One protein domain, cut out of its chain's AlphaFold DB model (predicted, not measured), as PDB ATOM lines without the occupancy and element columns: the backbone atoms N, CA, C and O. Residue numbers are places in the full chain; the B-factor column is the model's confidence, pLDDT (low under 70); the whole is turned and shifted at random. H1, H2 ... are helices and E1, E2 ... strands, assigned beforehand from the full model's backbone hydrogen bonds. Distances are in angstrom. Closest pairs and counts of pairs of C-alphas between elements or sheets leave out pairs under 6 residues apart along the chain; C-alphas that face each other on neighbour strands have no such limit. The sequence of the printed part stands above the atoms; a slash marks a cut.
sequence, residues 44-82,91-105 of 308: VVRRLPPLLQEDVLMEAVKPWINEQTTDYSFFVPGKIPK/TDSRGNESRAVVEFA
ATOM      1  N   VAL A  44       2.188   0.336 -43.455       93.69
ATOM      2  CA  VAL A  44       2.633   1.692 -43.112       93.69
ATOM      3  C   VAL A  44       3.861   1.586 -42.217       93.69
ATOM      4  O   VAL A  44       3.805   0.964 -41.155       93.69
ATOM      5  N   VAL A  45       4.947   2.246 -42.614       92.62
ATOM      6  CA  VAL A  45       6.103   2.477 -41.743       92.62
ATOM      7  C   VAL A  45       5.892   3.799 -41.006       92.62
ATOM      8  O   VAL A  45       5.561   4.820 -41.607       92.62
ATOM      9  N   ARG A  46       6.008   3.778 -39.680       90.19
ATOM     10  CA  ARG A  46       5.695   4.896 -38.778       90.19
ATOM     11  C   ARG A  46       6.884   5.174 -37.866       90.19
ATOM     12  O   ARG A  46       7.728   4.306 -37.669       90.19
ATOM     13  N   ARG A  47       6.919   6.368 -37.262       86.50
ATOM     14  CA  ARG A  47       7.992   6.805 -36.339       86.50
ATOM     15  C   ARG A  47       9.391   6.805 -36.984       86.50
ATOM     16  O   ARG A  47      10.383   6.543 -36.313       86.50
ATOM     17  N   LEU A  48       9.451   7.092 -38.285       86.88
ATOM     18  CA  LEU A  48      10.698   7.352 -39.004       86.88
ATOM     19  C   LEU A  48      11.366   8.642 -38.484       86.88
ATOM     20  O   LEU A  48      10.651   9.546 -38.035       86.88
ATOM     21  N   PRO A  49      12.705   8.771 -38.567       85.69
ATOM     22  CA  PRO A  49      13.390  10.033 -38.297       85.69
ATOM     23  C   PRO A  49      12.846  11.146 -39.209       85.69
ATOM     24  O   PRO A  49      12.721  10.929 -40.413       85.69
ATOM     25  N   PRO A  50      12.547  12.354 -38.699       82.81
ATOM     26  CA  PRO A  50      11.922  13.404 -39.505       82.81
ATOM     27  C   PRO A  50      12.876  14.070 -40.511       82.81
ATOM     28  O   PRO A  50      12.418  14.858 -41.330       82.81
ATOM     29  N   LEU A  51      14.174  13.754 -40.437       83.00
ATOM     30  CA  LEU A  51      15.220  14.124 -41.397       83.00
ATOM     31  C   LEU A  51      15.495  13.028 -42.446       83.00
ATOM     32  O   LEU A  51      16.353  13.221 -43.300       83.00
ATOM     33  N   LEU A  52      14.813  11.877 -42.381       85.81
ATOM     34  CA  LEU A  52      14.970  10.821 -43.381       85.81
ATOM     35  C   LEU A  52      14.396  11.288 -44.728       85.81
ATOM     36  O   LEU A  52      13.283  11.810 -44.779       85.81
ATOM     37  N   GLN A  53      15.156  11.088 -45.803       90.38
ATOM     38  CA  GLN A  53      14.725  11.351 -47.177       90.38
ATOM     39  C   GLN A  53      13.990  10.135 -47.755       90.38
ATOM     40  O   GLN A  53      14.224   9.003 -47.327       90.38
ATOM     41  N   GLU A  54      13.112  10.369 -48.735       91.31
ATOM     42  CA  GLU A  54      12.352   9.302 -49.395       91.31
ATOM     43  C   GLU A  54      13.285   8.313 -50.099       91.31
ATOM     44  O   GLU A  54      13.183   7.116 -49.854       91.31
ATOM     45  N   ASP A  55      14.260   8.801 -50.866       92.19
ATOM     46  CA  ASP A  55      15.180   7.970 -51.656       92.19
ATOM     47  C   ASP A  55      15.964   6.981 -50.779       92.19
ATOM     48  O   ASP A  55      16.011   5.788 -51.066       92.19
ATOM     49  N   VAL A  56      16.489   7.462 -49.645       91.62
ATOM     50  CA  VAL A  56      17.248   6.666 -48.663       91.62
ATOM     51  C   VAL A  56      16.367   5.606 -47.990       91.62
ATOM     52  O   VAL A  56      16.826   4.501 -47.702       91.62
ATOM     53  N   LEU A  57      15.086   5.911 -47.744       90.69
ATOM     54  CA  LEU A  57      14.128   4.915 -47.263       90.69
ATOM     55  C   LEU A  57      13.839   3.866 -48.344       90.69
ATOM     56  O   LEU A  57      13.844   2.676 -48.039       90.69
ATOM     57  N   MET A  58      13.571   4.305 -49.577       91.19
ATOM     58  CA  MET A  58      13.191   3.434 -50.690       91.19
ATOM     59  C   MET A  58      14.336   2.500 -51.089       91.19
ATOM     60  O   MET A  58      14.098   1.310 -51.277       91.19
ATOM     61  N   GLU A  59      15.580   2.986 -51.125       92.31
ATOM     62  CA  GLU A  59      16.777   2.165 -51.334       92.31
ATOM     63  C   GLU A  59      16.910   1.072 -50.264       92.31
ATOM     64  O   GLU A  59      17.073  -0.103 -50.598       92.31
ATOM     65  N   ALA A  60      16.744   1.425 -48.985       90.38
ATOM     66  CA  ALA A  60      16.847   0.476 -47.878       90.38
ATOM     67  C   ALA A  60      15.750  -0.608 -47.875       90.38
ATOM     68  O   ALA A  60      15.977  -1.693 -47.339       90.38
ATOM     69  N   VAL A  61      14.569  -0.348 -48.458       91.06
ATOM     70  CA  VAL A  61      13.474  -1.338 -48.565       91.06
ATOM     71  C   VAL A  61      13.384  -2.036 -49.926       91.06
ATOM     72  O   VAL A  61      12.675  -3.037 -50.041       91.06
ATOM     73  N   LYS A  62      14.135  -1.571 -50.931       89.81
ATOM     74  CA  LYS A  62      14.201  -2.120 -52.297       89.81
ATOM     75  C   LYS A  62      14.405  -3.646 -52.377       89.81
ATOM     76  O   LYS A  62      13.778  -4.255 -53.239       89.81
ATOM     77  N   PRO A  63      15.172  -4.317 -51.484       92.19
ATOM     78  CA  PRO A  63      15.276  -5.782 -51.490       92.19
ATOM     79  C   PRO A  63      13.949  -6.526 -51.255       92.19
ATOM     80  O   PRO A  63      13.841  -7.700 -51.603       92.19
ATOM     81  N   TRP A  64      12.943  -5.863 -50.674       88.25
ATOM     82  CA  TRP A  64      11.620  -6.433 -50.377       88.25
ATOM     83  C   TRP A  64      10.465  -5.738 -51.114       88.25
ATOM     84  O   TRP A  64       9.359  -6.274 -51.147       88.25
ATOM     85  N   ILE A  65      10.697  -4.547 -51.676       88.94
ATOM     86  CA  ILE A  65       9.674  -3.676 -52.266       88.94
ATOM     87  C   ILE A  65      10.095  -3.319 -53.692       88.94
ATOM     88  O   ILE A  65      10.952  -2.465 -53.907       88.94
ATOM     89  N   ASN A  66       9.456  -3.972 -54.663       85.25
ATOM     90  CA  ASN A  66       9.641  -3.733 -56.093       85.25
ATOM     91  C   ASN A  66       8.355  -3.171 -56.719       85.25
ATOM     92  O   ASN A  66       7.262  -3.366 -56.179       85.25
ATOM     93  N   GLU A  67       8.471  -2.544 -57.892       81.25
ATOM     94  CA  GLU A  67       7.344  -2.003 -58.677       81.25
ATOM     95  C   GLU A  67       6.280  -3.077 -58.972       81.25
ATOM     96  O   GLU A  67       5.091  -2.855 -58.770       81.25
ATOM     97  N   GLN A  68       6.707  -4.295 -59.328       80.81
ATOM     98  CA  GLN A  68       5.815  -5.445 -59.557       80.81
ATOM     99  C   GLN A  68       5.114  -5.970 -58.288       80.81
ATOM    100  O   GLN A  68       4.202  -6.788 -58.379       80.81
ATOM    101  N   THR A  69       5.553  -5.547 -57.100       85.50
ATOM    102  CA  THR A  69       5.009  -5.974 -55.797       85.50
ATOM    103  C   THR A  69       4.136  -4.890 -55.155       85.50
ATOM    104  O   THR A  69       3.451  -5.157 -54.168       85.50
ATOM    105  N   THR A  70       4.165  -3.660 -55.683       87.75
ATOM    106  CA  THR A  70       3.748  -2.461 -54.943       87.75
ATOM    107  C   THR A  70       2.903  -1.531 -55.810       87.75
ATOM    108  O   THR A  70       3.413  -0.571 -56.375       87.75
ATOM    109  N   ASP A  71       1.586  -1.761 -55.836       87.69
ATOM    110  CA  ASP A  71       0.616  -0.929 -56.578       87.69
ATOM    111  C   ASP A  71       0.677   0.577 -56.234       87.69
ATOM    112  O   ASP A  71       0.162   1.404 -56.982       87.69
ATOM    113  N   TYR A  72       1.186   0.935 -55.046       87.50
ATOM    114  CA  TYR A  72       1.194   2.306 -54.534       87.50
ATOM    115  C   TYR A  72       2.154   2.480 -53.348       87.50
ATOM    116  O   TYR A  72       1.972   1.861 -52.293       87.50
ATOM    117  N   SER A  73       3.101   3.408 -53.478       90.06
ATOM    118  CA  SER A  73       3.909   3.967 -52.389       90.06
ATOM    119  C   SER A  73       3.575   5.453 -52.183       90.06
ATOM    120  O   SER A  73       3.015   6.105 -53.062       90.06
ATOM    121  N   PHE A  74       3.856   5.984 -50.989       90.88
ATOM    122  CA  PHE A  74       3.759   7.419 -50.692       90.88
ATOM    123  C   PHE A  74       4.503   7.744 -49.392       90.88
ATOM    124  O   PHE A  74       4.105   7.272 -48.320       90.88
ATOM    125  N   PHE A  75       5.558   8.553 -49.464       92.69
ATOM    126  CA  PHE A  75       6.247   9.065 -48.283       92.69
ATOM    127  C   PHE A  75       5.560  10.305 -47.696       92.69
ATOM    128  O   PHE A  75       4.876  11.067 -48.376       92.69
ATOM    129  N   VAL A  76       5.755  10.525 -46.393       91.38
ATOM    130  CA  VAL A  76       5.324  11.746 -45.702       91.38
ATOM    131  C   VAL A  76       6.524  12.294 -44.929       91.38
ATOM    132  O   VAL A  76       6.882  11.706 -43.905       91.38
ATOM    133  N   PRO A  77       7.144  13.405 -45.374       89.19
ATOM    134  CA  PRO A  77       8.303  13.969 -44.696       89.19
ATOM    135  C   PRO A  77       7.949  14.445 -43.285       89.19
ATOM    136  O   PRO A  77       6.843  14.924 -43.003       89.19
ATOM    137  N   GLY A  78       8.908  14.308 -42.372       84.81
ATOM    138  CA  GLY A  78       8.713  14.667 -40.977       84.81
ATOM    139  C   GLY A  78       8.630  16.176 -40.753       84.81
ATOM    140  O   GLY A  78       9.302  16.976 -41.401       84.81
ATOM    141  N   LYS A  79       7.825  16.588 -39.769       83.50
ATOM    142  CA  LYS A  79       7.743  17.992 -39.345       83.50
ATOM    143  C   LYS A  79       8.918  18.336 -38.432       83.50
ATOM    144  O   LYS A  79       8.795  18.280 -37.210       83.50
ATOM    145  N   ILE A  80      10.049  18.690 -39.036       78.44
ATOM    146  CA  ILE A  80      11.234  19.176 -38.322       78.44
ATOM    147  C   ILE A  80      10.885  20.523 -37.649       78.44
ATOM    148  O   ILE A  80      10.415  21.442 -38.330       78.44
ATOM    149  N   PRO A  81      11.064  20.681 -36.323       71.56
ATOM    150  CA  PRO A  81      10.858  21.965 -35.659       71.56
ATOM    151  C   PRO A  81      11.952  22.963 -36.067       71.56
ATOM    152  O   PRO A  81      13.091  22.579 -36.295       71.56
ATOM    153  N   LYS A  82      11.647  24.268 -36.078       71.88
ATOM    154  CA  LYS A  82      12.634  25.327 -36.396       71.88
ATOM    155  C   LYS A  82      13.706  25.550 -35.311       71.88
ATOM    156  O   LYS A  82      14.560  26.418 -35.471       71.88
ATOM    157  N   THR A  91      12.794  12.078 -29.268       69.12
ATOM    158  CA  THR A  91      11.836  11.628 -28.257       69.12
ATOM    159  C   THR A  91      10.524  12.392 -28.403       69.12
ATOM    160  O   THR A  91      10.530  13.620 -28.486       69.12
ATOM    161  N   ASP A  92       9.398  11.681 -28.379       68.81
ATOM    162  CA  ASP A  92       8.068  12.284 -28.222       68.81
ATOM    163  C   ASP A  92       7.979  13.098 -26.910       68.81
ATOM    164  O   ASP A  92       8.747  12.891 -25.970       68.81
ATOM    165  N   SER A  93       6.965  13.955 -26.810       69.75
ATOM    166  CA  SER A  93       6.466  14.617 -25.591       69.75
ATOM    167  C   SER A  93       6.315  13.703 -24.360       69.75
ATOM    168  O   SER A  93       6.236  14.185 -23.234       69.75
ATOM    169  N   ARG A  94       6.278  12.383 -24.576       76.12
ATOM    170  CA  ARG A  94       6.159  11.311 -23.578       76.12
ATOM    171  C   ARG A  94       7.488  10.593 -23.289       76.12
ATOM    172  O   ARG A  94       7.472   9.506 -22.727       76.12
ATOM    173  N   GLY A  95       8.620  11.124 -23.753       72.19
ATOM    174  CA  GLY A  95       9.951  10.515 -23.631       72.19
ATOM    175  C   GLY A  95      10.257   9.398 -24.641       72.19
ATOM    176  O   GLY A  95      11.417   9.044 -24.810       72.19
ATOM    177  N   ASN A  96       9.257   8.874 -25.359       70.69
ATOM    178  CA  ASN A  96       9.419   7.725 -26.257       70.69
ATOM    179  C   ASN A  96      10.361   8.012 -27.442       70.69
ATOM    180  O   ASN A  96       9.992   8.750 -28.360       70.69
ATOM    181  N   GLU A  97      11.519   7.354 -27.479       76.94
ATOM    182  CA  GLU A  97      12.467   7.390 -28.600       76.94
ATOM    183  C   GLU A  97      11.864   6.823 -29.891       76.94
ATOM    184  O   GLU A  97      11.185   5.786 -29.888       76.94
ATOM    185  N   SER A  98      12.096   7.505 -31.015       68.75
ATOM    186  CA  SER A  98      11.515   7.166 -32.321       68.75
ATOM    187  C   SER A  98      12.242   6.014 -33.025       68.75
ATOM    188  O   SER A  98      12.898   6.202 -34.045       68.75
ATOM    189  N   ARG A  99      12.079   4.794 -32.499       81.00
ATOM    190  CA  ARG A  99      12.296   3.561 -33.272       81.00
ATOM    191  C   ARG A  99      11.162   3.393 -34.288       81.00
ATOM    192  O   ARG A  99       9.988   3.485 -33.908       81.00
ATOM    193  N   ALA A 100      11.522   3.112 -35.540       85.31
ATOM    194  CA  ALA A 100      10.578   2.839 -36.618       85.31
ATOM    195  C   ALA A 100       9.690   1.620 -36.305       85.31
ATOM    196  O   ALA A 100      10.136   0.644 -35.700       85.31
ATOM    197  N   VAL A 101       8.427   1.689 -36.722       88.94
ATOM    198  CA  VAL A 101       7.395   0.668 -36.489       88.94
ATOM    199  C   VAL A 101       6.723   0.333 -37.817       88.94
ATOM    200  O   VAL A 101       6.281   1.237 -38.523       88.94
ATOM    201  N   VAL A 102       6.629  -0.957 -38.141       93.00
ATOM    202  CA  VAL A 102       5.978  -1.463 -39.358       93.00
ATOM    203  C   VAL A 102       4.647  -2.103 -38.969       93.00
ATOM    204  O   VAL A 102       4.613  -3.086 -38.235       93.00
ATOM    205  N   GLU A 103       3.541  -1.531 -39.443       93.31
ATOM    206  CA  GLU A 103       2.171  -1.963 -39.136       93.31
ATOM    207  C   GLU A 103       1.368  -2.148 -40.428       93.31
ATOM    208  O   GLU A 103       1.557  -1.422 -41.403       93.31
ATOM    209  N   PHE A 104       0.375  -3.040 -40.432       94.44
ATOM    210  CA  PHE A 104      -0.665  -2.976 -41.462       94.44
ATOM    211  C   PHE A 104      -1.524  -1.721 -41.275       94.44
ATOM    212  O   PHE A 104      -2.016  -1.457 -40.178       94.44
ATOM    213  N   ALA A 105      -1.781  -0.991 -42.363       91.75
ATOM    214  CA  ALA A 105      -2.571   0.234 -42.355       91.75
ATOM    215  C   ALA A 105      -3.937   0.038 -41.662       91.75
ATOM    216  O   ALA A 105      -4.697  -0.848 -42.075       91.75
TER     217      ALA A 105
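AT A GLANCE: This is residues 44 to 82 and 91 to 105 of the 308 residues of the protein "Smg4_UPF3 domain-containing protein" of Rhizopus microsporus var. microsporus (UniProt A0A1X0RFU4). This domain has little regular structure: a small antiparallel ribbon of two strands, E1 and E2, pairs the two ends of the printed part, with one short helix, H1, and long loops making the rest. Residues 62 to 82 have no named element, and residues 59 to 64 and 67 to 72 stick out. The printed part has 54 residues, with E1, H1 and E2 in that order, 15 residues in named elements, class mixed. It is loose and elongated, with a radius of gyration of the C-alphas of 12.8 A and spans of 39 by 24 by 16 A.

HOW THE PARTS SIT: E1, residues 44 to 46, and E2, residues 101 to 104, are antiparallel neighbours at 153 degrees. N 44 and O 103 are 2.8 A apart, and N 101 and O 46 2.9 A, within hydrogen-bond range. A short link of 7 residues joins E1 to H1, residues 54 to 61, where every O i to N i+4 pair is within hydrogen-bond range.

IN THESE COORDINATES: E1 begins at C-alpha 44 (2.633, 1.692, -43.112). H1 measures 10.7 A from first to last C-alpha. E2, 10.1 A long, ends at C-alpha 104 (-0.665, -2.976, -41.462).

THE WHOLE: The C-alphas farthest apart, of Gln 68 and Arg 94, are 39.7 A apart. Residues 83 to 90 are not printed, with 16.0 A between C-alphas 82 and 91. Residues 91 to 93 and 98 have pLDDT under 70.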